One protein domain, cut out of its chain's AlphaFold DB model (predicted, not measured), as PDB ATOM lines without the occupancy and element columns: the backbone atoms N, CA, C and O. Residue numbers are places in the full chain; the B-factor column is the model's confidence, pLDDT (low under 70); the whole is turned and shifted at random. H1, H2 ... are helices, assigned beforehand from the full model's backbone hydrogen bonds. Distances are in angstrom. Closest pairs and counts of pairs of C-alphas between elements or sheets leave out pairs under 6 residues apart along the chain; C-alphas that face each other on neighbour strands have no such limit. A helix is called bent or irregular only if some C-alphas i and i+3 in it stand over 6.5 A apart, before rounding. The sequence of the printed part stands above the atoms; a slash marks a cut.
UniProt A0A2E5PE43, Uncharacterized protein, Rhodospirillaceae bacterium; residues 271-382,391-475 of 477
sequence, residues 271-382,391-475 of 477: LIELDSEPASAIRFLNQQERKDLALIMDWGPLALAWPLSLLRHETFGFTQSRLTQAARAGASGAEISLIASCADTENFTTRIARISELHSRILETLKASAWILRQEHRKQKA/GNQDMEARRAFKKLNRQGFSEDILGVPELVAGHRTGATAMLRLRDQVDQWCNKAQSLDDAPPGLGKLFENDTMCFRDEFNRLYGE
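AT A GLANCE: This is residues 271 to 382 and 391 to 475 of the 477 residues of an uncharacterized protein of Rhodospirillaceae bacterium (UniProt A0A2E5PE43). Two long helices, H7 and H10, lie side by side, running opposite ways, and make the long body of the domain; beyond one end of it H5, H6 and H11 form a small group, their centres in a triangle. H1 to H4 pack along H10, while H8 packs across H7 and H9 packs on H7 near the beginning of H10. The printed part has 197 residues with eleven named helices, H1 to H11 in that order along the chain, and no named strand; the class is all helix. The whole is loose, with a radius of gyration of the C-alphas of 21.4 A, and elongated, spanning 74 by 40 by 27 A.

HOW THE PARTS SIT: H1, residues 271 to 274, touches residues 425 to 433 of H10, residues 417 to 449; their closest C-alphas, Leu 274 and Gly 426, are 5.6 A apart. H10 is the hub, touching seven other helices. H2, residues 287 to 299, is irregular, with C-alphas 292 and 295 7.6 A apart. It touches H10 at a steep tilt of 67 degrees, only just short of about perpendicular, with the closest C-alphas, Met 297 and Leu 433, 7.1 A apart. H3, residues 301 to 305, touches H10 by Leu 304 and Trp 440, closest C-alphas 5.4 A apart. H4, residues 307 to 314, touches H10 by Pro 307 and Ala 444, closest C-alphas 5.8 A apart; at 73 degrees their lines are only just about perpendicular. H5, residues 316 to 328, and H6, residues 333 to 340, form a helical hairpin, at a shallow tilt of 18 degrees, opposite ways; their closest C-alphas, Leu 323 and Ile 339, are 6.4 A apart. H11, residues 454 to 473, touches H6 at a shallow tilt of 31 degrees, opposite ways, with the closest C-alphas, Ala 340 and Arg 466, 5.3 A apart. H7, residues 348 to 381, touches H10 at a shallow tilt of 29 degrees, opposite ways; the closest C-alphas, Ser 369 and His 423, are 6.1 A apart. Residues 364 to 371 of H7 touch H8, residues 392 to 403, at 71 degrees, only just about perpendicular; the closest C-alphas, Ala 368 and Phe 401, are 4.0 A apart. H9, residues 411 to 415, touches H7 by Glu 376 and Leu 414, closest C-alphas 6.0 A apart. H10 and H11 touch only at the corner, and only just, with 3 pairs of C-alphas within 8 A; the closest, Asp 448 and Leu 454, are 4.7 A apart. H8 and H10 are apart. In H3 to H8 and H11 every O i to N i+4 pair is within hydrogen-bond range; H2 has 7 of 9, H10 27 of 29 and H9 0 of 1, with 0 of 2 O i to N i+3 pairs, while H1 is too short for an i+4 pair.

IN THESE COORDINATES: H1 begins at C-alpha 271, (-2.611, 49.360, 79.505). H2 is 18.5 A long from first to last C-alpha, H5 18.3 A and H8 16.9 A. H7, the longest helix with 34 residues, runs 49.0 A from C-alpha 348 at (19.736, 55.386, 86.820). H10 measures 47.5 A and H11 27.1 A, ending at C-alpha 473, (20.220, 41.956, 106.870). H3, H4, H6 and H9 are shorter.

THE WHOLE: The C-alphas of Ala 382 and Glu 475, the two farthest apart, are 75.0 A apart. Residues 383 to 390 are not printed, and C-alphas 382 and 391 are 16.8 A apart across this cut. Of the links printed whole, H1 to H2, with 12 residues, is long. The mean pLDDT of the printed part is 90.0; residues 381 to 382 and residue 475 are under 70.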
ATOM      1  N   LEU A 271      -2.807  50.807  79.612       85.00
ATOM      2  CA  LEU A 271      -2.611  49.360  79.505       85.00
ATOM      3  C   LEU A 271      -3.929  48.585  79.653       85.00
ATOM      4  O   LEU A 271      -4.103  47.578  78.974       85.00
ATOM      5  N   ILE A 272      -4.870  49.081  80.468       80.69
ATOM      6  CA  ILE A 272      -6.194  48.464  80.662       80.69
ATOM      7  C   ILE A 272      -7.018  48.540  79.370       80.69
ATOM      8  O   ILE A 272      -7.683  47.578  78.985       80.69
ATOM      9  N   GLU A 273      -6.945  49.671  78.665       81.06
ATOM     10  CA  GLU A 273      -7.626  49.858  77.378       81.06
ATOM     11  C   GLU A 273      -7.044  48.944  76.299       81.06
ATOM     12  O   GLU A 273      -7.795  48.370  75.515       81.06
ATOM     13  N   LEU A 274      -5.722  48.738  76.296       87.81
ATOM     14  CA  LEU A 274      -5.066  47.781  75.398       87.81
ATOM     15  C   LEU A 274      -5.429  46.319  75.691       87.81
ATOM     16  O   LEU A 274      -5.257  45.474  74.815       87.81
ATOM     17  N   ASP A 275      -5.910  46.017  76.897       84.69
ATOM     18  CA  ASP A 275      -6.359  44.678  77.300       84.69
ATOM     19  C   ASP A 275      -7.858  44.456  77.070       84.69
ATOM     20  O   ASP A 275      -8.349  43.335  77.211       84.69
ATOM     21  N   SER A 276      -8.574  45.499  76.649       82.56
ATOM     22  CA  SER A 276     -10.005  45.453  76.367       82.56
ATOM     23  C   SER A 276     -10.273  45.275  74.872       82.56
ATOM     24  O   SER A 276      -9.530  45.765  74.018       82.56
ATOM     25  N   GLU A 277     -11.356  44.579  74.528       89.00
ATOM     26  CA  GLU A 277     -11.805  44.504  73.137       89.00
ATOM     27  C   GLU A 277     -12.233  45.895  72.625       89.00
ATOM     28  O   GLU A 277     -12.811  46.681  73.380       89.00
ATOM     29  N   PRO A 278     -11.967  46.233  71.348       91.19
ATOM     30  CA  PRO A 278     -11.323  45.395  70.331       91.19
ATOM     31  C   PRO A 278      -9.779  45.468  70.328       91.19
ATOM     32  O   PRO A 278      -9.135  44.764  69.552       91.19
ATOM     33  N   ALA A 279      -9.159  46.323  71.149       91.12
ATOM     34  CA  ALA A 279      -7.712  46.572  71.115       91.12
ATOM     35  C   ALA A 279      -6.874  45.340  71.501       91.12
ATOM     36  O   ALA A 279      -5.803  45.128  70.930       91.12
ATOM     37  N   SER A 280      -7.390  44.500  72.399       90.81
ATOM     38  CA  SER A 280      -6.750  43.263  72.868       90.81
ATOM     39  C   SER A 280      -6.446  42.246  71.762       90.81
ATOM     40  O   SER A 280      -5.549  41.413  71.921       90.81
ATOM     41  N   ALA A 281      -7.128  42.330  70.614       91.94
ATOM     42  CA  ALA A 281      -6.864  41.486  69.448       91.94
ATOM     43  C   ALA A 281      -5.532  41.821  68.744       91.94
ATOM     44  O   ALA A 281      -5.009  41.009  67.972       91.94
ATOM     45  N   ILE A 282      -4.969  43.005  69.009       95.50
ATOM     46  CA  ILE A 282      -3.748  43.514  68.388       95.50
ATOM     47  C   ILE A 282      -2.619  43.536  69.419       95.50
ATOM     48  O   ILE A 282      -2.712  44.128  70.496       95.50
ATOM     49  N   ARG A 283      -1.473  42.946  69.076       95.50
ATOM     50  CA  ARG A 283      -0.314  42.906  69.972       95.50
ATOM     51  C   ARG A 283       0.522  44.181  69.852       95.50
ATOM     52  O   ARG A 283       1.620  44.161  69.297       95.50
ATOM     53  N   PHE A 284       0.017  45.285  70.404       95.88
ATOM     54  CA  PHE A 284       0.722  46.574  70.428       95.88
ATOM     55  C   PHE A 284       2.021  46.528  71.228       95.88
ATOM     56  O   PHE A 284       3.041  47.017  70.760       95.88
ATOM     57  N   LEU A 285       2.006  45.892  72.400       94.88
ATOM     58  CA  LEU A 285       3.164  45.726  73.277       94.88
ATOM     59  C   LEU A 285       3.380  44.245  73.591       94.88
ATOM     60  O   LEU A 285       2.424  43.485  73.768       94.88
ATOM     61  N   ASN A 286       4.637  43.818  73.681       93.19
ATOM     62  CA  ASN A 286       4.970  42.500  74.211       93.19
ATOM     63  C   ASN A 286       4.963  42.501  75.755       93.19
ATOM     64  O   ASN A 286       4.894  43.546  76.394       93.19
ATOM     65  N   GLN A 287       5.041  41.314  76.360       90.25
ATOM     66  CA  GLN A 287       4.962  41.164  77.815       90.25
ATOM     67  C   GLN A 287       6.097  41.881  78.564       90.25
ATOM     68  O   GLN A 287       5.863  42.417  79.643       90.25
ATOM     69  N   GLN A 288       7.308  41.915  78.000       91.12
ATOM     70  CA  GLN A 288       8.442  42.598  78.620       91.12
ATOM     71  C   GLN A 288       8.292  44.122  78.536       91.12
ATOM     72  O   GLN A 288       8.488  44.792  79.538       91.12
ATOM     73  N   GLU A 289       7.880  44.655  77.380       94.25
ATOM     74  CA  GLU A 289       7.588  46.087  77.200       94.25
ATOM     75  C   GLU A 289       6.486  46.536  78.164       94.25
ATOM     76  O   GLU A 289       6.621  47.555  78.830       94.25
ATOM     77  N   ARG A 290       5.422  45.735  78.308       91.06
ATOM     78  CA  ARG A 290       4.355  45.991  79.288       91.06
ATOM     79  C   ARG A 290       4.891  46.016  80.713       91.06
ATOM     80  O   ARG A 290       4.572  46.929  81.460       91.06
ATOM     81  N   LYS A 291       5.713  45.031  81.087       85.50
ATOM     82  CA  LYS A 291       6.299  44.950  82.430       85.50
ATOM     83  C   LYS A 291       7.190  46.154  82.737       85.50
ATOM     84  O   LYS A 291       7.119  46.674  83.843       85.50
ATOM     85  N   ASP A 292       7.994  46.585  81.768       89.81
ATOM     86  CA  ASP A 292       8.907  47.721  81.925       89.81
ATOM     87  C   ASP A 292       8.155  49.062  82.035       89.81
ATOM     88  O   ASP A 292       8.660  49.992  82.659       89.81
ATOM     89  N   LEU A 293       6.946  49.161  81.469       91.25
ATOM     90  CA  LEU A 293       6.116  50.373  81.490       91.25
ATOM     91  C   LEU A 293       5.048  50.383  82.589       91.25
ATOM     92  O   LEU A 293       4.476  51.437  82.859       91.25
ATOM     93  N   ALA A 294       4.776  49.237  83.222       85.06
ATOM     94  CA  ALA A 294       3.637  49.048  84.118       85.06
ATOM     95  C   ALA A 294       3.550  50.126  85.204       85.06
ATOM     96  O   ALA A 294       2.518  50.762  85.342       85.06
ATOM     97  N   LEU A 295       4.644  50.411  85.920       85.50
ATOM     98  CA  LEU A 295       4.605  51.394  87.009       85.50
ATOM     99  C   LEU A 295       4.404  52.832  86.522       85.50
ATOM    100  O   LEU A 295       3.655  53.575  87.149       85.50
ATOM    101  N   ILE A 296       5.021  53.221  85.398       92.12
ATOM    102  CA  ILE A 296       4.829  54.559  84.813       92.12
ATOM    103  C   ILE A 296       3.358  54.735  84.409       92.12
ATOM    104  O   ILE A 296       2.782  55.803  84.609       92.12
ATOM    105  N   MET A 297       2.736  53.680  83.874       88.38
ATOM    106  CA  MET A 297       1.335  53.703  83.451       88.38
ATOM    107  C   MET A 297       0.355  53.602  84.619       88.38
ATOM    108  O   MET A 297      -0.655  54.293  84.616       88.38
ATOM    109  N   ASP A 298       0.626  52.773  85.620       80.69
ATOM    110  CA  ASP A 298      -0.295  52.539  86.735       80.69
ATOM    111  C   ASP A 298      -0.272  53.685  87.751       80.69
ATOM    112  O   ASP A 298      -1.269  53.937  88.428       80.69
ATOM    113  N   TRP A 299       0.859  54.385  87.874       81.50
ATOM    114  CA  TRP A 299       0.996  55.527  88.783       81.50
ATOM    115  C   TRP A 299       0.751  56.869  88.093       81.50
ATOM    116  O   TRP A 299       0.479  57.851  88.783       81.50
ATOM    117  N   GLY A 300       0.804  56.915  86.757       85.44
ATOM    118  CA  GLY A 300       0.403  58.078  85.968       85.44
ATOM    119  C   GLY A 300       1.116  59.360  86.408       85.44
ATOM    120  O   GLY A 300       2.347  59.354  86.509       85.44
ATOM    121  N   PRO A 301       0.386  60.446  86.727       84.06
ATOM    122  CA  PRO A 301       0.978  61.711  87.168       84.06
ATOM    123  C   PRO A 301       1.961  61.577  88.340       84.06
ATOM    124  O   PRO A 301       2.975  62.269  88.378       84.06
ATOM    125  N   LEU A 302       1.744  60.630  89.259       84.62
ATOM    126  CA  LEU A 302       2.649  60.420  90.397       84.62
ATOM    127  C   LEU A 302       4.014  59.862  89.971       84.62
ATOM    128  O   LEU A 302       5.018  60.141  90.620       84.62
ATOM    129  N   ALA A 303       4.087  59.119  88.861       88.31
ATOM    130  CA  ALA A 303       5.370  58.705  88.292       88.31
ATOM    131  C   ALA A 303       6.169  59.895  87.732       88.31
ATOM    132  O   ALA A 303       7.398  59.831  87.696       88.31
ATOM    133  N   LEU A 304       5.484  60.963  87.300       89.19
ATOM    134  CA  LEU A 304       6.100  62.209  86.829       89.19
ATOM    135  C   LEU A 304       6.501  63.126  87.986       89.19
ATOM    136  O   LEU A 304       7.495  63.839  87.870       89.19
ATOM    137  N   ALA A 305       5.722  63.110  89.072       87.69
ATOM    138  CA  ALA A 305       6.000  63.870  90.286       87.69
ATOM    139  C   ALA A 305       7.194  63.298  91.063       87.69
ATOM    140  O   ALA A 305       7.974  64.063  91.622       87.69
ATOM    141  N   TRP A 306       7.359  61.968  91.065       94.44
ATOM    142  CA  TRP A 306       8.391  61.269  91.847       94.44
ATOM    143  C   TRP A 306       9.321  60.393  90.985       94.44
ATOM    144  O   TRP A 306       9.416  59.170  91.190       94.44
ATOM    145  N   PRO A 307       9.997  60.974  89.974       94.62
ATOM    146  CA  PRO A 307      10.819  60.218  89.039       94.62
ATOM    147  C   PRO A 307      12.006  59.546  89.736       94.62
ATOM    148  O   PRO A 307      12.329  58.399  89.414       94.62
ATOM    149  N   LEU A 308      12.630  60.198  90.725       96.75
ATOM    150  CA  LEU A 308      13.781  59.626  91.426       96.75
ATOM    151  C   LEU A 308      13.362  58.469  92.342       96.75
ATOM    152  O   LEU A 308      14.060  57.456  92.430       96.75
ATOM    153  N   SER A 309      12.192  58.555  92.972       97.19
ATOM    154  CA  SER A 309      11.635  57.466  93.772       97.19
ATOM    155  C   SER A 309      11.286  56.259  92.915       97.19
ATOM    156  O   SER A 309      11.564  55.122  93.308       97.19
ATOM    157  N   LEU A 310      10.738  56.474  91.714       95.62
ATOM    158  CA  LEU A 310      10.506  55.381  90.775       95.62
ATOM    159  C   LEU A 310      11.826  54.740  90.317       95.62
ATOM    160  O   LEU A 310      11.924  53.512  90.271       95.62
ATOM    161  N   LEU A 311      12.863  55.535  90.046       96.38
ATOM    162  CA  LEU A 311      14.189  55.011  89.710       96.38
ATOM    163  C   LEU A 311      14.751  54.140  90.840       96.38
ATOM    164  O   LEU A 311      15.134  52.998  90.591       96.38
ATOM    165  N   ARG A 312      14.705  54.612  92.094       97.31
ATOM    166  CA  ARG A 312      15.102  53.826  93.280       97.31
ATOM    167  C   ARG A 312      14.300  52.529  93.418       97.31
ATOM    168  O   ARG A 312      14.840  51.484  93.791       97.31
ATOM    169  N   HIS A 313      13.003  52.579  93.111       95.12
ATOM    170  CA  HIS A 313      12.122  51.413  93.137       95.12
ATOM    171  C   HIS A 313      12.553  50.341  92.137       95.12
ATOM    172  O   HIS A 313      12.579  49.149  92.472       95.12
ATOM    173  N   GLU A 314      12.879  50.750  90.915       91.75
ATOM    174  CA  GLU A 314      13.250  49.853  89.825       91.75
ATOM    175  C   GLU A 314      14.665  49.287  89.989       91.75
ATOM    176  O   GLU A 314      14.856  48.090  89.764       91.75
ATOM    177  N   THR A 315      15.623  50.093  90.455       94.19
ATOM    178  CA  THR A 315      17.027  49.685  90.604       94.19
ATOM    179  C   THR A 315      17.276  48.969  91.937       94.19
ATOM    180  O   THR A 315      17.386  47.739  91.982       94.19
ATOM    181  N   PHE A 316      17.281  49.690  93.061       95.56
ATOM    182  CA  PHE A 316      17.615  49.143  94.382       95.56
ATOM    183  C   PHE A 316      16.579  48.145  94.897       95.56
ATOM    184  O   PHE A 316      16.912  47.204  95.620       95.56
ATOM    185  N   GLY A 317      15.315  48.284  94.493       88.75
ATOM    186  CA  GLY A 317      14.272  47.337  94.881       88.75
ATOM    187  C   GLY A 317      14.495  45.912  94.350       88.75
ATOM    188  O   GLY A 317      14.054  44.942  94.979       88.75
ATOM    189  N   PHE A 318      15.203  45.750  93.224       86.81
ATOM    190  CA  PHE A 318      15.616  44.432  92.734       86.81
ATOM    191  C   PHE A 318      16.717  43.837  93.618       86.81
ATOM    192  O   PHE A 318      16.589  42.696  94.074       86.81
ATOM    193  N   THR A 319      17.741  44.629  93.942       92.06
ATOM    194  CA  THR A 319      18.823  44.249  94.864       92.06
ATOM    195  C   THR A 319      18.272  43.844  96.233       92.06
ATOM    196  O   THR A 319      18.603  42.774  96.745       92.06
ATOM    197  N   GLN A 320      17.316  44.601  96.781       89.88
ATOM    198  CA  GLN A 320      16.660  44.261  98.047       89.88
ATOM    199  C   GLN A 320      15.838  42.962  97.981       89.88
ATOM    200  O   GLN A 320      15.762  42.202  98.953       89.88
ATOM    201  N   SER A 321      15.218  42.680  96.832       87.19
ATOM    202  CA  SER A 321      14.485  41.425  96.624       87.19
ATOM    203  C   SER A 321      15.442  40.228  96.635       87.19
ATOM    204  O   SER A 321      15.145  39.225  97.287       87.19
ATOM    205  N   ARG A 322      16.614  40.356  95.993       90.12
ATOM    206  CA  ARG A 322      17.692  39.352  96.044       90.12
ATOM    207  C   ARG A 322      18.213  39.153  97.466       90.12
ATOM    208  O   ARG A 322      18.310  38.011  97.900       90.12
ATOM    209  N   LEU A 323      18.453  40.233  98.213       89.88
ATOM    210  CA  LEU A 323      18.850  40.166  99.627       89.88
ATOM    211  C   LEU A 323      17.835  39.407 100.477       89.88
ATOM    212  O   LEU A 323      18.192  38.509 101.229       89.88
ATOM    213  N   THR A 324      16.550  39.730 100.317       87.12
ATOM    214  CA  THR A 324      15.476  39.061 101.058       87.12
ATOM    215  C   THR A 324      15.436  37.561 100.756       87.12
ATOM    216  O   THR A 324      15.185  36.762 101.657       87.12
ATOM    217  N   GLN A 325      15.675  37.160  99.504       86.44
ATOM    218  CA  GLN A 325      15.735  35.750  99.111       86.44
ATOM    219  C   GLN A 325      16.980  35.050  99.667       86.44
ATOM    220  O   GLN A 325      16.841  33.980 100.254       86.44
ATOM    221  N   ALA A 326      18.158  35.666  99.551       88.44
ATOM    222  CA  ALA A 326      19.415  35.129 100.072       88.44
ATOM    223  C   ALA A 326      19.360  34.934 101.597       88.44
ATOM    224  O   ALA A 326      19.649  33.848 102.095       88.44
ATOM    225  N   ALA A 327      18.870  35.937 102.334       85.69
ATOM    226  CA  ALA A 327      18.688  35.848 103.781       85.69
ATOM    227  C   ALA A 327      17.713  34.722 104.174       85.69
ATOM    228  O   ALA A 327      17.971  33.969 105.108       85.69
ATOM    229  N   ARG A 328      16.609  34.547 103.431       85.75
ATOM    230  CA  ARG A 328      15.660  33.439 103.658       85.75
ATOM    231  C   ARG A 328      16.248  32.065 103.340       85.75
ATOM    232  O   ARG A 328      15.830  31.087 103.948       85.75
ATOM    233  N   ALA A 329      17.177  31.992 102.392       89.81
ATOM    234  CA  ALA A 329      17.867  30.765 102.014       89.81
ATOM    235  C   ALA A 329      19.041  30.415 102.948       89.81
ATOM    236  O   ALA A 329      19.678  29.385 102.745       89.81
ATOM    237  N   GLY A 330      19.330  31.244 103.962       87.44
ATOM    238  CA  GLY A 330      20.454  31.032 104.876       87.44
ATOM    239  C   GLY A 330      21.818  31.265 104.222       87.44
ATOM    240  O   GLY A 330      22.785  30.593 104.574       87.44
ATOM    241  N   ALA A 331      21.889  32.176 103.243       89.50
ATOM    242  CA  ALA A 331      23.140  32.587 102.613       89.50
ATOM    243  C   ALA A 331      24.168  33.074 103.648       89.50
ATOM    244  O   ALA A 331      23.812  33.620 104.694       89.50
ATOM    245  N   SER A 332      25.457  32.902 103.341       89.56
ATOM    246  CA  SER A 332      26.534  33.336 104.240       89.56
ATOM    247  C   SER A 332      26.556  34.860 104.417       89.56
ATOM    248  O   SER A 332      26.195  35.599 103.500       89.56
ATOM    249  N   GLY A 333      27.067  35.345 105.554       86.62
ATOM    250  CA  GLY A 333      27.234  36.786 105.788       86.62
ATOM    251  C   GLY A 333      28.040  37.485 104.685       86.62
ATOM    252  O   GLY A 333      27.675  38.574 104.258       86.62
ATOM    253  N   ALA A 334      29.065  36.824 104.132       88.19
ATOM    254  CA  ALA A 334      29.850  37.350 103.012       88.19
ATOM    255  C   ALA A 334      29.020  37.522 101.724       88.19
ATOM    256  O   ALA A 334      29.181  38.511 101.012       88.19
ATOM    257  N   GLU A 335      28.114  36.584 101.438       89.00
ATOM    258  CA  GLU A 335      27.201  36.669 100.294       89.00
ATOM    259  C   GLU A 335      26.166  37.785 100.490       89.00
ATOM    260  O   GLU A 335      25.937  38.581  99.577       89.00
ATOM    261  N   ILE A 336      25.595  37.906 101.693       91.38
ATOM    262  CA  ILE A 336      24.671  38.996 102.039       91.38
ATOM    263  C   ILE A 336      25.370  40.354 101.895       91.38
ATOM    264  O   ILE A 336      24.828  41.243 101.239       91.38
ATOM    265  N   SER A 337      26.586  40.511 102.428       90.00
ATOM    266  CA  SER A 337      27.372  41.745 102.297       90.00
ATOM    267  C   SER A 337      27.720  42.072 100.843       90.00
ATOM    268  O   SER A 337      27.684  43.242 100.458       90.00
ATOM    269  N   LEU A 338      28.014  41.063 100.013       91.44
ATOM    270  CA  LEU A 338      28.278  41.269  98.589       91.44
ATOM    271  C   LEU A 338      27.043  41.826  97.873       91.44
ATOM    272  O   LEU A 338      27.160  42.811  97.148       91.44
ATOM    273  N   ILE A 339      25.855  41.259  98.103       91.88
ATOM    274  CA  ILE A 339      24.620  41.779  97.496       91.88
ATOM    275  C   ILE A 339      24.287  43.170  98.069       91.88
ATOM    276  O   ILE A 339      23.909  44.068  97.318       91.88
ATOM    277  N   ALA A 340      24.475  43.381  99.378       92.81
ATOM    278  CA  ALA A 340      24.202  44.654 100.049       92.81
ATOM    279  C   ALA A 340      25.117  45.792  99.580       92.81
ATOM    280  O   ALA A 340      24.706  46.949  99.617       92.81
ATOM    281  N   SER A 341      26.311  45.477  99.061       91.88
ATOM    282  CA  SER A 341      27.220  46.459  98.452       91.88
ATOM    283  C   SER A 341      26.611  47.213  97.267       91.88
ATOM    284  O   SER A 341      27.115  48.272  96.904       91.88
ATOM    285  N   CYS A 342      25.544  46.667  96.670       92.81
ATOM    286  CA  CYS A 342      24.865  47.209  95.500       92.81
ATOM    287  C   CYS A 342      25.748  47.325  94.242       92.81
ATOM    288  O   CYS A 342      25.313  47.959  93.285       92.81
ATOM    289  N   ALA A 343      26.917  46.675  94.194       89.81
ATOM    290  CA  ALA A 343      27.866  46.779  93.078       89.81
ATOM    291  C   ALA A 343      27.275  46.386  91.707       89.81
ATOM    292  O   ALA A 343      27.574  47.032  90.708       89.81
ATOM    293  N   ASP A 344      26.395  45.379  91.671       88.94
ATOM    294  CA  ASP A 344      25.719  44.917  90.445       88.94
ATOM    295  C   ASP A 344      24.369  45.621  90.192       88.94
ATOM    296  O   ASP A 344      23.563  45.166  89.376       88.94
ATOM    297  N   THR A 345      24.053  46.677  90.944       93.94
ATOM    298  CA  THR A 345      22.779  47.389  90.789       93.94
ATOM    299  C   THR A 345      22.820  48.220  89.514       93.94
ATOM    300  O   THR A 345      23.743  48.999  89.294       93.94
ATOM    301  N   GLU A 346      21.799  48.067  88.671       94.56
ATOM    302  CA  GLU A 346      21.638  48.898  87.479       94.56
ATOM    303  C   GLU A 346      21.572  50.380  87.872       94.56
ATOM    304  O   GLU A 346      20.822  50.758  88.773       94.56
ATOM    305  N   ASN A 347      22.349  51.224  87.193       95.44
ATOM    306  CA  ASN A 347      22.353  52.659  87.460       95.44
ATOM    307  C   ASN A 347      21.161  53.380  86.807       95.44
ATOM    308  O   ASN A 347      20.521  52.877  85.878       95.44
ATOM    309  N   PHE A 348      20.876  54.593  87.285       96.25
ATOM    310  CA  PHE A 348      19.736  55.386  86.820       96.25
ATOM    311  C   PHE A 348      19.798  55.713  85.323       96.25
ATOM    312  O   PHE A 348      18.801  55.539  84.627       96.25
ATOM    313  N   THR A 349      20.964  56.096  84.801       95.44
ATOM    314  CA  THR A 349      21.144  56.424  83.378       95.44
ATOM    315  C   THR A 349      20.822  55.236  82.468       95.44
ATOM    316  O   THR A 349      20.139  55.395  81.459       95.44
ATOM    317  N   THR A 350      21.250  54.026  82.842       95.25
ATOM    318  CA  THR A 350      20.958  52.790  82.092       95.25
ATOM    319  C   THR A 350      19.461  52.506  82.085       95.25
ATOM    320  O   THR A 350      18.888  52.205  81.035       95.25
ATOM    321  N   ARG A 351      18.803  52.662  83.241       94.75
ATOM    322  CA  ARG A 351      17.355  52.478  83.351       94.75
ATOM    323  C   ARG A 351      16.588  53.477  82.482       94.75
ATOM    324  O   ARG A 351      15.688  53.064  81.755       94.75
ATOM    325  N   ILE A 352      16.955  54.758  82.509       95.62
ATOM    326  CA  ILE A 352      16.320  55.797  81.681       95.62
ATOM    327  C   ILE A 352      16.524  55.497  80.197       95.62
ATOM    328  O   ILE A 352      15.555  55.498  79.443       95.62
ATOM    329  N   ALA A 353      17.748  55.152  79.778       95.38
ATOM    330  CA  ALA A 353      18.044  54.811  78.388       95.38
ATOM    331  C   ALA A 353      17.170  53.655  77.870       95.38
ATOM    332  O   ALA A 353      16.658  53.717  76.751       95.38
ATOM    333  N   ARG A 354      16.928  52.634  78.704       94.44
ATOM    334  CA  ARG A 354      16.028  51.520  78.373       94.44
ATOM    335  C   ARG A 354      14.585  51.983  78.154       94.44
ATOM    336  O   ARG A 354      13.948  51.538  77.201       94.44
ATOM    337  N   ILE A 355      14.063  52.874  78.998       95.69
ATOM    338  CA  ILE A 355      12.712  53.430  78.817       95.69
ATOM    339  C   ILE A 355      12.647  54.333  77.571       95.69
ATOM    340  O   ILE A 355      11.688  54.245  76.808       95.69
ATOM    341  N   SER A 356      13.691  55.112  77.282       96.00
ATOM    342  CA  SER A 356      13.780  55.926  76.059       96.00
ATOM    343  C   SER A 356      13.821  55.078  74.776       96.00
ATOM    344  O   SER A 356      13.229  55.438  73.752       96.00
ATOM    345  N   GLU A 357      14.461  53.905  74.810       96.25
ATOM    346  CA  GLU A 357      14.395  52.942  73.705       96.25
ATOM    347  C   GLU A 357      12.968  52.389  73.531       96.25
ATOM    348  O   GLU A 357      12.469  52.274  72.405       96.25
ATOM    349  N   LEU A 358      12.273  52.098  74.636       95.69
ATOM    350  CA  LEU A 358      10.867  51.693  74.597       95.69
ATOM    351  C   LEU A 358       9.977  52.790  74.008       95.69
ATOM    352  O   LEU A 358       9.143  52.475  73.158       95.69
ATOM    353  N   HIS A 359      10.193  54.059  74.368       96.56
ATOM    354  CA  HIS A 359       9.501  55.202  73.762       96.56
ATOM    355  C   HIS A 359       9.653  55.212  72.232       96.56
ATOM    356  O   HIS A 359       8.669  55.306  71.493       96.56
ATOM    357  N   SER A 360      10.871  54.984  71.736       95.19
ATOM    358  CA  SER A 360      11.136  54.886  70.295       95.19
ATOM    359  C   SER A 360      10.382  53.718  69.638       95.19
ATOM    360  O   SER A 360       9.831  53.854  68.544       95.19
ATOM    361  N   ARG A 361      10.291  52.563  70.310       95.00
ATOM    362  CA  ARG A 361       9.533  51.391  69.821       95.00
ATOM    363  C   ARG A 361       8.019  51.613  69.829       95.00
ATOM    364  O   ARG A 361       7.327  51.124  68.929       95.00
ATOM    365  N   ILE A 362       7.502  52.358  70.805       95.75
ATOM    366  CA  ILE A 362       6.097  52.786  70.865       95.75
ATOM    367  C   ILE A 362       5.767  53.648  69.642       95.75
ATOM    368  O   ILE A 362       4.784  53.372  68.951       95.75
ATOM    369  N   LEU A 363       6.625  54.619  69.305       95.12
ATOM    370  CA  LEU A 363       6.469  55.459  68.113       95.12
ATOM    371  C   LEU A 363       6.432  54.636  66.818       95.12
ATOM    372  O   LEU A 363       5.568  54.862  65.971       95.12
ATOM    373  N   GLU A 364       7.319  53.651  66.662       95.00
ATOM    374  CA  GLU A 364       7.304  52.771  65.486       95.00
ATOM    375  C   GLU A 364       6.024  51.918  65.414       95.00
ATOM    376  O   GLU A 364       5.452  51.738  64.337       95.00
ATOM    377  N   THR A 365       5.506  51.458  66.554       95.94
ATOM    378  CA  THR A 365       4.237  50.711  66.614       95.94
ATOM    379  C   THR A 365       3.033  51.593  66.248       95.94
ATOM    380  O   THR A 365       2.132  51.161  65.521       95.94
ATOM    381  N   LEU A 366       3.029  52.853  66.694       95.12
ATOM    382  CA  LEU A 366       2.026  53.852  66.312       95.12
ATOM    383  C   LEU A 366       2.071  54.148  64.810       95.12
ATOM    384  O   LEU A 366       1.029  54.145  64.154       95.12
ATOM    385  N   LYS A 367       3.267  54.326  64.235       94.06
ATOM    386  CA  LYS A 367       3.457  54.498  62.784       94.06
ATOM    387  C   LYS A 367       2.932  53.298  61.993       94.06
ATOM    388  O   LYS A 367       2.247  53.482  60.987       94.06
ATOM    389  N   ALA A 368       3.201  52.078  62.459       94.12
ATOM    390  CA  ALA A 368       2.679  50.860  61.843       94.12
ATOM    391  C   ALA A 368       1.140  50.790  61.901       94.12
ATOM    392  O   ALA A 368       0.503  50.435  60.911       94.12
ATOM    393  N   SER A 369       0.530  51.196  63.018       93.50
ATOM    394  CA  SER A 369      -0.935  51.256  63.154       93.50
ATOM    395  C   SER A 369      -1.546  52.335  62.259       93.50
ATOM    396  O   SER A 369      -2.562  52.108  61.603       93.50
ATOM    397  N   ALA A 370      -0.893  53.496  62.160       91.06
ATOM    398  CA  ALA A 370      -1.306  54.572  61.269       91.06
ATOM    399  C   ALA A 370      -1.287  54.138  59.796       91.06
ATOM    400  O   ALA A 370      -2.173  54.530  59.041       91.06
ATOM    401  N   TRP A 371      -0.326  53.303  59.382       91.94
ATOM    402  CA  TRP A 371      -0.313  52.726  58.035       91.94
ATOM    403  C   TRP A 371      -1.581  51.917  57.745       91.94
ATOM    404  O   TRP A 371      -2.214  52.144  56.717       91.94
ATOM    405  N   ILE A 372      -1.981  51.029  58.659       90.81
ATOM    406  CA  ILE A 372      -3.181  50.189  58.522       90.81
ATOM    407  C   ILE A 372      -4.440  51.057  58.437       90.81
ATOM    408  O   ILE A 372      -5.215  50.934  57.490       90.81
ATOM    409  N   LEU A 373      -4.606  52.004  59.367       90.25
ATOM    410  CA  LEU A 373      -5.766  52.904  59.395       90.25
ATOM    411  C   LEU A 373      -5.847  53.789  58.142       90.25
ATOM    412  O   LEU A 373      -6.935  54.030  57.615       90.25
ATOM    413  N   ARG A 374      -4.700  54.248  57.625       88.62
ATOM    414  CA  ARG A 374      -4.639  54.989  56.358       88.62
ATOM    415  C   ARG A 374      -4.999  54.100  55.176       88.62
ATOM    416  O   ARG A 374      -5.694  54.576  54.288       88.62
ATOM    417  N   GLN A 375      -4.551  52.845  55.139       87.19
ATOM    418  CA  GLN A 375      -4.909  51.927  54.055       87.19
ATOM    419  C   GLN A 375      -6.401  51.612  54.035       87.19
ATOM    420  O   GLN A 375      -7.001  51.639  52.963       87.19
ATOM    421  N   GLU A 376      -7.014  51.423  55.199       86.25
ATOM    422  CA  GLU A 376      -8.462  51.253  55.290       86.25
ATOM    423  C   GLU A 376      -9.205  52.490  54.773       86.25
ATOM    424  O   GLU A 376     -10.044  52.399  53.878       86.25
ATOM    425  N   HIS A 377      -8.826  53.680  55.247       83.31
ATOM    426  CA  HIS A 377      -9.416  54.928  54.762       83.31
ATOM    427  C   HIS A 377      -9.185  55.131  53.253       83.31
ATOM    428  O   HIS A 377     -10.040  55.658  52.542       83.31
ATOM    429  N   ARG A 378      -8.032  54.702  52.721       79.50
ATOM    430  CA  ARG A 378      -7.751  54.744  51.280       79.50
ATOM    431  C   ARG A 378      -8.632  53.786  50.494       79.50
ATOM    432  O   ARG A 378      -9.034  54.189  49.411       79.50
ATOM    433  N   LYS A 379      -8.910  52.584  51.003       76.88
ATOM    434  CA  LYS A 379      -9.800  51.597  50.379       76.88
ATOM    435  C   LYS A 379     -11.237  52.118  50.323       76.88
ATOM    436  O   LYS A 379     -11.841  52.072  49.263       76.88
ATOM    437  N   GLN A 380     -11.706  52.744  51.402       73.88
ATOM    438  CA  GLN A 380     -13.010  53.420  51.452       73.88
ATOM    439  C   GLN A 380     -13.093  54.637  50.506       73.88
ATOM    440  O   GLN A 380     -14.147  54.933  49.959       73.88
ATOM    441  N   LYS A 381     -11.982  55.365  50.298       69.75
ATOM    442  CA  LYS A 381     -11.951  56.598  49.484       69.75
ATOM    443  C   LYS A 381     -11.575  56.384  48.009       69.75
ATOM    444  O   LYS A 381     -11.887  57.235  47.189       69.75
ATOM    445  N   ALA A 382     -10.864  55.308  47.659       58.78
ATOM    446  CA  ALA A 382     -10.519  54.952  46.273       58.78
ATOM    447  C   ALA A 382     -11.743  54.502  45.454       58.78
ATOM    448  O   ALA A 382     -11.668  54.452  44.235       58.78
ATOM    449  N   GLY A 391       3.146  61.073  50.382       71.81
ATOM    450  CA  GLY A 391       3.936  61.962  51.246       71.81
ATOM    451  C   GLY A 391       4.979  61.223  52.105       71.81
ATOM    452  O   GLY A 391       4.872  60.020  52.345       71.81
ATOM    453  N   ASN A 392       5.970  61.942  52.645       74.62
ATOM    454  CA  ASN A 392       7.045  61.355  53.469       74.62
ATOM    455  C   ASN A 392       6.537  60.557  54.686       74.62
ATOM    456  O   ASN A 392       7.040  59.466  54.957       74.62
ATOM    457  N   GLN A 393       5.493  61.037  55.368       75.44
ATOM    458  CA  GLN A 393       4.894  60.333  56.510       75.44
ATOM    459  C   GLN A 393       4.318  58.958  56.132       75.44
ATOM    460  O   GLN A 393       4.345  58.031  56.939       75.44
ATOM    461  N   ASP A 394       3.816  58.801  54.903       79.00
ATOM    462  CA  ASP A 394       3.311  57.513  54.418       79.00
ATOM    463  C   ASP A 394       4.443  56.517  54.171       79.00
ATOM    464  O   ASP A 394       4.288  55.322  54.430       79.00
ATOM    465  N   MET A 395       5.597  57.000  53.702       83.06
ATOM    466  CA  MET A 395       6.776  56.154  53.542       83.06
ATOM    467  C   MET A 395       7.315  55.675  54.890       83.06
ATOM    468  O   MET A 395       7.672  54.503  55.013       83.06
ATOM    469  N   GLU A 396       7.354  56.542  55.903       86.50
ATOM    470  CA  GLU A 396       7.776  56.165  57.256       86.50
ATOM    471  C   GLU A 396       6.817  55.164  57.902       86.50
ATOM    472  O   GLU A 396       7.266  54.123  58.381       86.50
ATOM    473  N   ALA A 397       5.506  55.416  57.835       87.12
ATOM    474  CA  ALA A 397       4.484  54.504  58.347       87.12
ATOM    475  C   ALA A 397       4.574  53.118  57.688       87.12
ATOM    476  O   ALA A 397       4.570  52.091  58.369       87.12
ATOM    477  N   ARG A 398       4.762  53.078  56.360       89.56
ATOM    478  CA  ARG A 398       4.972  51.828  55.619       89.56
ATOM    479  C   ARG A 398       6.248  51.105  56.044       89.56
ATOM    480  O   ARG A 398       6.249  49.880  56.139       89.56
ATOM    481  N   ARG A 399       7.351  51.833  56.248       90.69
ATOM    482  CA  ARG A 399       8.627  51.248  56.698       90.69
ATOM    483  C   ARG A 399       8.489  50.642  58.090       90.69
ATOM    484  O   ARG A 399       8.949  49.519  58.278       90.69
ATOM    485  N   ALA A 400       7.849  51.351  59.017       90.94
ATOM    486  CA  ALA A 400       7.586  50.865  60.367       90.94
ATOM    487  C   ALA A 400       6.726  49.592  60.335       90.94
ATOM    488  O   ALA A 400       7.124  48.571  60.891       90.94
ATOM    489  N   PHE A 401       5.620  49.608  59.580       92.75
ATOM    490  CA  PHE A 401       4.756  48.442  59.380       92.75
ATOM    491  C   PHE A 401       5.523  47.230  58.838       92.75
ATOM    492  O   PHE A 401       5.458  46.154  59.420       92.75
ATOM    493  N   LYS A 402       6.329  47.402  57.780       90.62
ATOM    494  CA  LYS A 402       7.108  46.300  57.185       90.62
ATOM    495  C   LYS A 402       8.162  45.697  58.117       90.62
ATOM    496  O   LYS A 402       8.548  44.549  57.921       90.62
ATOM    497  N   LYS A 403       8.686  46.472  59.068       91.44
ATOM    498  CA  LYS A 403       9.676  45.997  60.047       91.44
ATOM    499  C   LYS A 403       9.031  45.298  61.242       91.44
ATOM    500  O   LYS A 403       9.721  44.576  61.961       91.44
ATOM    501  N   LEU A 404       7.745  45.535  61.485       90.75
ATOM    502  CA  LEU A 404       7.056  45.052  62.669       90.75
ATOM    503  C   LEU A 404       6.497  43.650  62.424       90.75
ATOM    504  O   LEU A 404       5.626  43.454  61.588       90.75
ATOM    505  N   ASN A 405       6.977  42.673  63.191       89.31
ATOM    506  CA  ASN A 405       6.437  41.316  63.180       89.31
ATOM    507  C   ASN A 405       5.676  41.062  64.489       89.31
ATOM    508  O   ASN A 405       6.264  40.644  65.490       89.31
ATOM    509  N   ARG A 406       4.385  41.413  64.512       91.31
ATOM    510  CA  ARG A 406       3.492  41.255  65.670       91.31
ATOM    511  C   ARG A 406       2.096  40.842  65.209       91.31
ATOM    512  O   ARG A 406       1.656  41.221  64.129       91.31
ATOM    513  N   GLN A 407       1.391  40.095  66.056       92.06
ATOM    514  CA  GLN A 407      -0.010  39.744  65.822       92.06
ATOM    515  C   GLN A 407      -0.854  41.009  65.630       92.06
ATOM    516  O   GLN A 407      -0.735  41.957  66.410       92.06
ATOM    517  N   GLY A 408      -1.692  40.999  64.596       89.44
ATOM    518  CA  GLY A 408      -2.504  42.146  64.204       89.44
ATOM    519  C   GLY A 408      -1.788  43.133  63.279       89.44
ATOM    520  O   GLY A 408      -2.417  44.076  62.845       89.44
ATOM    521  N   PHE A 409      -0.513  42.940  62.926       92.12
ATOM    522  CA  PHE A 409       0.201  43.810  61.980       92.12
ATOM    523  C   PHE A 409       0.525  43.071  60.678       92.12
ATOM    524  O   PHE A 409       1.668  42.703  60.416       92.12
ATOM    525  N   SER A 410      -0.498  42.855  59.856       88.25
ATOM    526  CA  SER A 410      -0.404  42.158  58.568       88.25
ATOM    527  C   SER A 410      -1.410  42.727  57.559       88.25
ATOM    528  O   SER A 410      -2.321  43.459  57.930       88.25
ATOM    529  N   GLU A 411      -1.206  42.506  56.255       81.19
ATOM    530  CA  GLU A 411      -2.035  43.143  55.208       81.19
ATOM    531  C   GLU A 411      -3.450  42.541  55.096       81.19
ATOM    532  O   GLU A 411      -4.375  43.205  54.630       81.19
ATOM    533  N   ASP A 412      -3.636  41.308  55.565       81.81
ATOM    534  CA  ASP A 412      -4.895  40.552  55.580       81.81
ATOM    535  C   ASP A 412      -5.958  41.127  56.533       81.81
ATOM    536  O   ASP A 412      -7.150  40.874  56.356       81.81
ATOM    537  N   ILE A 413      -5.569  41.970  57.493       82.75
ATOM    538  CA  ILE A 413      -6.496  42.564  58.470       82.75
ATOM    539  C   ILE A 413      -7.386  43.673  57.881       82.75
ATOM    540  O   ILE A 413      -8.414  43.995  58.468       82.75
ATOM    541  N   LEU A 414      -7.035  44.247  56.718       77.81
ATOM    542  CA  LEU A 414      -7.797  45.321  56.043       77.81
ATOM    543  C   LEU A 414      -9.183  44.863  55.532       77.81
ATOM    544  O   LEU A 414      -9.911  45.616  54.884       77.81
ATOM    545  N   GLY A 415      -9.531  43.592  55.731       77.38
ATOM    546  CA  GLY A 415     -10.860  43.037  55.474       77.38
ATOM    547  C   GLY A 415     -11.628  42.645  56.736       77.38
ATOM    548  O   GLY A 415     -12.735  42.134  56.609       77.38
ATOM    549  N   VAL A 416     -11.062  42.851  57.930       88.25
ATOM    550  CA  VAL A 416     -11.627  42.394  59.207       88.25
ATOM    551  C   VAL A 416     -11.989  43.615  60.067       88.25
ATOM    552  O   VAL A 416     -11.107  44.180  60.719       88.25
ATOM    553  N   PRO A 417     -13.269  44.044  60.091       87.12
ATOM    554  CA  PRO A 417     -13.691  45.269  60.778       87.12
ATOM    555  C   PRO A 417     -13.293  45.325  62.256       87.12
ATOM    556  O   PRO A 417     -12.912  46.385  62.747       87.12
ATOM    557  N   GLU A 418     -13.320  44.187  62.950       88.69
ATOM    558  CA  GLU A 418     -12.938  44.076  64.363       88.69
ATOM    559  C   GLU A 418     -11.457  44.409  64.596       88.69
ATOM    560  O   GLU A 418     -11.132  45.150  65.520       88.69
ATOM    561  N   LEU A 419     -10.553  43.946  63.723       91.19
ATOM    562  CA  LEU A 419      -9.118  44.228  63.840       91.19
ATOM    563  C   LEU A 419      -8.803  45.686  63.494       91.19
ATOM    564  O   LEU A 419      -7.995  46.326  64.166       91.19
ATOM    565  N   VAL A 420      -9.486  46.251  62.494       91.12
ATOM    566  CA  VAL A 420      -9.395  47.683  62.168       91.12
ATOM    567  C   VAL A 420      -9.896  48.543  63.334       91.12
ATOM    568  O   VAL A 420      -9.258  49.538  63.687       91.12
ATOM    569  N   ALA A 421     -11.014  48.162  63.961       89.31
ATOM    570  CA  ALA A 421     -11.513  48.813  65.169       89.31
ATOM    571  C   ALA A 421     -10.505  48.683  66.324       89.31
ATOM    572  O   ALA A 421     -10.231  49.673  67.003       89.31
ATOM    573  N   GLY A 422      -9.873  47.514  66.472       92.81
ATOM    574  CA  GLY A 422      -8.775  47.273  67.408       92.81
ATOM    575  C   GLY A 422      -7.598  48.226  67.203       92.81
ATOM    576  O   GLY A 422      -7.117  48.819  68.169       92.81
ATOM    577  N   HIS A 423      -7.189  48.472  65.954       94.25
ATOM    578  CA  HIS A 423      -6.177  49.486  65.647       94.25
ATOM    579  C   HIS A 423      -6.610  50.897  66.021       94.25
ATOM    580  O   HIS A 423      -5.788  51.660  66.517       94.25
ATOM    581  N   ARG A 424      -7.875  51.259  65.792       90.94
ATOM    582  CA  ARG A 424      -8.382  52.599  66.102       90.94
ATOM    583  C   ARG A 424      -8.392  52.849  67.612       90.94
ATOM    584  O   ARG A 424      -7.821  53.841  68.051       90.94
ATOM    585  N   THR A 425      -8.971  51.935  68.391       87.62
ATOM    586  CA  THR A 425      -9.022  52.034  69.859       87.62
ATOM    587  C   THR A 425      -7.626  51.941  70.468       87.62
ATOM    588  O   THR A 425      -7.226  52.796  71.257       87.62
ATOM    589  N   GLY A 426      -6.838  50.944  70.060       92.00
ATOM    590  CA  GLY A 426      -5.512  50.730  70.625       92.00
ATOM    591  C   GLY A 426      -4.494  51.803  70.237       92.00
ATOM    592  O   GLY A 426      -3.634  52.130  71.048       92.00
ATOM    593  N   ALA A 427      -4.602  52.425  69.054       93.12
ATOM    594  CA  ALA A 427      -3.751  53.564  68.703       93.12
ATOM    595  C   ALA A 427      -3.998  54.769  69.622       93.12
ATOM    596  O   ALA A 427      -3.033  55.416  70.022       93.12
ATOM    597  N   THR A 428      -5.248  55.042  70.009       88.75
ATOM    598  CA  THR A 428      -5.572  56.106  70.972       88.75
ATOM    599  C   THR A 428      -4.940  55.836  72.339       88.75
ATOM    600  O   THR A 428      -4.266  56.710  72.886       88.75
ATOM    601  N   ALA A 429      -5.060  54.610  72.857       89.12
ATOM    602  CA  ALA A 429      -4.406  54.217  74.109       89.12
ATOM    603  C   ALA A 429      -2.867  54.289  74.007       89.12
ATOM    604  O   ALA A 429      -2.196  54.781  74.914       89.12
ATOM    605  N   MET A 430      -2.294  53.871  72.872       95.00
ATOM    606  CA  MET A 430      -0.854  53.958  72.609       95.00
ATOM    607  C   MET A 430      -0.340  55.401  72.509       95.00
ATOM    608  O   MET A 430       0.815  55.639  72.854       95.00
ATOM    609  N   LEU A 431      -1.156  56.362  72.059       91.81
ATOM    610  CA  LEU A 431      -0.796  57.787  72.058       91.81
ATOM    611  C   LEU A 431      -0.686  58.329  73.487       91.81
ATOM    612  O   LEU A 431       0.329  58.931  73.820       91.81
ATOM    613  N   ARG A 432      -1.660  58.029  74.355       91.69
ATOM    614  CA  ARG A 432      -1.602  58.405  75.781       91.69
ATOM    615  C   ARG A 432      -0.407  57.768  76.488       91.69
ATOM    616  O   ARG A 432       0.292  58.425  77.253       91.69
ATOM    617  N   LEU A 433      -0.143  56.496  76.190       93.88
ATOM    618  CA  LEU A 433       1.027  55.784  76.696       93.88
ATOM    619  C   LEU A 433       2.333  56.431  76.217       93.88
ATOM    620  O   LEU A 433       3.239  56.619  77.022       93.88
ATOM    621  N   ARG A 434       2.432  56.804  74.933       96.06
ATOM    622  CA  ARG A 434       3.585  57.541  74.391       96.06
ATOM    623  C   ARG A 434       3.803  58.841  75.158       96.06
ATOM    624  O   ARG A 434       4.916  59.063  75.613       96.06
ATOM    625  N   ASP A 435       2.766  59.661  75.300       92.19
ATOM    626  CA  ASP A 435       2.878  60.993  75.907       92.19
ATOM    627  C   ASP A 435       3.329  60.907  77.362       92.19
ATOM    628  O   ASP A 435       4.232  61.627  77.780       92.19
ATOM    629  N   GLN A 436       2.781  59.951  78.109       94.25
ATOM    630  CA  GLN A 436       3.182  59.704  79.487       94.25
ATOM    631  C   GLN A 436       4.640  59.227  79.599       94.25
ATOM    632  O   GLN A 436       5.360  59.650  80.503       94.25
ATOM    633  N   VAL A 437       5.093  58.352  78.695       96.62
ATOM    634  CA  VAL A 437       6.492  57.894  78.677       96.62
ATOM    635  C   VAL A 437       7.438  59.024  78.275       96.62
ATOM    636  O   VAL A 437       8.486  59.166  78.895       96.62
ATOM    637  N   ASP A 438       7.079  59.837  77.281       95.88
ATOM    638  CA  ASP A 438       7.879  60.984  76.842       95.88
ATOM    639  C   ASP A 438       8.050  62.005  77.974       95.88
ATOM    640  O   ASP A 438       9.172  62.370  78.326       95.88
ATOM    641  N   GLN A 439       6.948  62.381  78.631       93.88
ATOM    642  CA  GLN A 439       6.976  63.267  79.794       93.88
ATOM    643  C   GLN A 439       7.831  62.694  80.924       93.88
ATOM    644  O   GLN A 439       8.617  63.424  81.532       93.88
ATOM    645  N   TRP A 440       7.722  61.389  81.185       96.31
ATOM    646  CA  TRP A 440       8.542  60.737  82.197       96.31
ATOM    647  C   TRP A 440      10.029  60.761  81.832       96.31
ATOM    648  O   TRP A 440      10.850  61.124  82.671       96.31
ATOM    649  N   CYS A 441      10.385  60.439  80.584       94.94
ATOM    650  CA  CYS A 441      11.759  60.521  80.087       94.94
ATOM    651  C   CYS A 441      12.319  61.942  80.231       94.94
ATOM    652  O   CYS A 441      13.438  62.102  80.711       94.94
ATOM    653  N   ASN A 442      11.532  62.967  79.896       93.50
ATOM    654  CA  ASN A 442      11.931  64.369  80.038       93.50
ATOM    655  C   ASN A 442      12.143  64.756  81.511       93.50
ATOM    656  O   ASN A 442      13.146  65.386  81.848       93.50
ATOM    657  N   LYS A 443      11.250  64.334  82.417       92.81
ATOM    658  CA  LYS A 443      11.414  64.550  83.864       92.81
ATOM    659  C   LYS A 443      12.638  63.825  84.415       92.81
ATOM    660  O   LYS A 443      13.416  64.424  85.151       92.81
ATOM    661  N   ALA A 444      12.854  62.576  84.024       92.50
ATOM    662  CA  ALA A 444      14.014  61.806  84.452       92.50
ATOM    663  C   ALA A 444      15.328  62.397  83.914       92.50
ATOM    664  O   ALA A 444      16.313  62.440  84.644       92.50
ATOM    665  N   GLN A 445      15.336  62.913  82.681       90.81
ATOM    666  CA  GLN A 445      16.493  63.600  82.104       90.81
ATOM    667  C   GLN A 445      16.790  64.923  82.821       90.81
ATOM    668  O   GLN A 445      17.953  65.232  83.062       90.81
ATOM    669  N   SER A 446      15.760  65.656  83.257       92.00
ATOM    670  CA  SER A 446      15.951  66.904  84.010       92.00
ATOM    671  C   SER A 446      16.691  66.713  85.343       92.00
ATOM    672  O   SER A 446      17.336  67.642  85.824       92.00
ATOM    673  N   LEU A 447      16.657  65.502  85.919       92.50
ATOM    674  CA  LEU A 447      17.457  65.150  87.099       92.50
ATOM    675  C   LEU A 447      18.960  65.062  86.794       92.50
ATOM    676  O   LEU A 447      19.768  65.179  87.710       92.50
ATOM    677  N   ASP A 448      19.335  64.808  85.539       91.75
ATOM    678  CA  ASP A 448      20.735  64.789  85.105       91.75
ATOM    679  C   ASP A 448      21.246  66.200  84.819       91.75
ATOM    680  O   ASP A 448      22.379  66.540  85.154       91.75
ATOM    681  N   ASP A 449      20.370  67.032  84.250       89.19
ATOM    682  CA  ASP A 449      20.663  68.427  83.932       89.19
ATOM    683  C   ASP A 449      20.784  69.291  85.203       89.19
ATOM    684  O   ASP A 449      21.516  70.286  85.230       89.19
ATOM    685  N   ALA A 450      20.079  68.914  86.277       89.62
ATOM    686  CA  ALA A 450      20.144  69.576  87.573       89.62
ATOM    687  C   ALA A 450      21.309  69.040  88.432       89.62
ATOM    688  O   ALA A 450      21.461  67.827  88.581       89.62
ATOM    689  N   PRO A 451      22.106  69.905  89.096       87.69
ATOM    690  CA  PRO A 451      23.077  69.449  90.086       87.69
ATOM    691  C   PRO A 451      22.389  68.637  91.202       87.69
ATOM    692  O   PRO A 451      21.358  69.072  91.714       87.69
ATOM    693  N   PRO A 452      22.954  67.495  91.635       91.75
ATOM    694  CA  PRO A 452      24.309  67.026  91.348       91.75
ATOM    695  C   PRO A 452      24.431  66.081  90.130       91.75
ATOM    696  O   PRO A 452      25.511  65.531  89.914       91.75
ATOM    697  N   GLY A 453      23.364  65.889  89.351       93.69
ATOM    698  CA  GLY A 453      23.293  64.967  88.215       93.69
ATOM    699  C   GLY A 453      23.008  63.516  88.620       93.69
ATOM    700  O   GLY A 453      23.226  63.109  89.770       93.69
ATOM    701  N   LEU A 454      22.555  62.689  87.670       94.88
ATOM    702  CA  LEU A 454      22.085  61.327  87.959       94.88
ATOM    703  C   LEU A 454      23.189  60.410  88.473       94.88
ATOM    704  O   LEU A 454      22.940  59.582  89.348       94.88
ATOM    705  N   GLY A 455      24.409  60.558  87.948       94.69
ATOM    706  CA  GLY A 455      25.555  59.764  88.389       94.69
ATOM    707  C   GLY A 455      25.837  59.961  89.878       94.69
ATOM    708  O   GLY A 455      25.957  58.991  90.626       94.69
ATOM    709  N   LYS A 456      25.848  61.219  90.338       96.00
ATOM    710  CA  LYS A 456      26.101  61.530  91.746       96.00
ATOM    711  C   LYS A 456      24.921  61.171  92.644       96.00
ATOM    712  O   LYS A 456      25.138  60.679  93.749       96.00
ATOM    713  N   LEU A 457      23.687  61.363  92.170       96.44
ATOM    714  CA  LEU A 457      22.490  60.886  92.868       96.44
ATOM    715  C   LEU A 457      22.549  59.369  93.082       96.44
ATOM    716  O   LEU A 457      22.326  58.903  94.197       96.44
ATOM    717  N   PHE A 458      22.924  58.606  92.052       97.00
ATOM    718  CA  PHE A 458      23.060  57.156  92.151       97.00
ATOM    719  C   PHE A 458      24.164  56.732  93.126       97.00
ATOM    720  O   PHE A 458      23.959  55.802  93.903       97.00
ATOM    721  N   GLU A 459      25.319  57.402  93.131       96.31
ATOM    722  CA  GLU A 459      26.387  57.142  94.108       96.31
ATOM    723  C   GLU A 459      25.921  57.379  95.551       96.31
ATOM    724  O   GLU A 459      26.135  56.533  96.422       96.31
ATOM    725  N   ASN A 460      25.259  58.512  95.799       95.75
ATOM    726  CA  ASN A 460      24.748  58.865  97.122       95.75
ATOM    727  C   ASN A 460      23.686  57.860  97.589       95.75
ATOM    728  O   ASN A 460      23.751  57.364  98.716       95.75
ATOM    729  N   ASP A 461      22.749  57.506  96.707       96.69
ATOM    730  CA  ASP A 461      21.734  56.499  96.996       96.69
ATOM    731  C   ASP A 461      22.371  55.118  97.208       96.69
ATOM    732  O   ASP A 461      21.983  54.407  98.124       96.69
ATOM    733  N   THR A 462      23.403  54.748  96.448       96.94
ATOM    734  CA  THR A 462      24.124  53.476  96.639       96.94
ATOM    735  C   THR A 462      24.696  53.370  98.049       96.94
ATOM    736  O   THR A 462      24.564  52.327  98.688       96.94
ATOM    737  N   MET A 463      25.297  54.448  98.563       95.12
ATOM    738  CA  MET A 463      25.788  54.486  99.942       95.12
ATOM    739  C   MET A 463      24.639  54.366 100.950       95.12
ATOM    740  O   MET A 463      24.700  53.517 101.835       95.12
ATOM    741  N   CYS A 464      23.579  55.156 100.770       94.75
ATOM    742  CA  CYS A 464      22.391  55.137 101.622       94.75
ATOM    743  C   CYS A 464      21.748  53.739 101.691       94.75
ATOM    744  O   CYS A 464      21.613  53.158 102.767       94.75
ATOM    745  N   PHE A 465      21.410  53.155 100.541       95.50
ATOM    746  CA  PHE A 465      20.769  51.845 100.458       95.50
ATOM    747  C   PHE A 465      21.670  50.731 100.988       95.50
ATOM    748  O   PHE A 465      21.170  49.840 101.669       95.50
ATOM    749  N   ARG A 466      22.985  50.780 100.739       94.25
ATOM    750  CA  ARG A 466      23.936  49.824 101.322       94.25
ATOM    751  C   ARG A 466      23.892  49.852 102.846       94.25
ATOM    752  O   ARG A 466      23.845  48.793 103.471       94.25
ATOM    753  N   ASP A 467      23.922  51.039 103.441       92.19
ATOM    754  CA  ASP A 467      23.945  51.192 104.893       92.19
ATOM    755  C   ASP A 467      22.626  50.683 105.510       92.19
ATOM    756  O   ASP A 467      22.646  49.906 106.469       92.19
ATOM    757  N   GLU A 468      21.485  51.001 104.890       92.31
ATOM    758  CA  GLU A 468      20.177  50.486 105.312       92.31
ATOM    759  C   GLU A 468      20.022  48.968 105.096       92.31
ATOM    760  O   GLU A 468      19.455  48.265 105.935       92.31
ATOM    761  N   PHE A 469      20.564  48.412 104.010       92.62
ATOM    762  CA  PHE A 469      20.570  46.966 103.773       92.62
ATOM    763  C   PHE A 469      21.426  46.226 104.801       92.62
ATOM    764  O   PHE A 469      20.990  45.203 105.328       92.62
ATOM    765  N   ASN A 470      22.604  46.745 105.137       89.12
ATOM    766  CA  ASN A 470      23.439  46.156 106.179       89.12
ATOM    767  C   ASN A 470      22.746  46.193 107.545       89.12
ATOM    768  O   ASN A 470      22.797  45.203 108.269       89.12
ATOM    769  N   ARG A 471      22.021  47.270 107.869       87.69
ATOM    770  CA  ARG A 471      21.206  47.339 109.091       87.69
ATOM    771  C   ARG A 471      20.087  46.291 109.108       87.69
ATOM    772  O   ARG A 471      19.833  45.676 110.137       87.69
ATOM    773  N   LEU A 472      19.417  46.068 107.978       87.06
ATOM    774  CA  LEU A 472      18.296  45.126 107.890       87.06
ATOM    775  C   LEU A 472      18.712  43.649 107.855       87.06
ATOM    776  O   LEU A 472      17.960  42.802 108.344       87.06
ATOM    777  N   TYR A 473      19.844  43.332 107.221       85.31
ATOM    778  CA  TYR A 473      20.220  41.956 106.870       85.31
ATOM    779  C   TYR A 473      21.592  41.518 107.408       85.31
ATOM    780  O   TYR A 473      21.864  40.320 107.438       85.31
ATOM    781  N   GLY A 474      22.455  42.445 107.831       71.62
ATOM    782  CA  GLY A 474      23.838  42.156 108.232       71.62
ATOM    783  C   GLY A 474      23.991  41.490 109.604       71.62
ATOM    784  O   GLY A 474      24.961  40.771 109.822       71.62
ATOM    785  N   GLU A 475      23.027  41.656 110.515       57.53
ATOM    786  CA  GLU A 475      23.107  41.120 111.888       57.53
ATOM    787  C   GLU A 475      22.623  39.662 112.039       57.53
ATOM    788  O   GLU A 475      22.536  39.151 113.148       57.53
TER     789      GLU A 475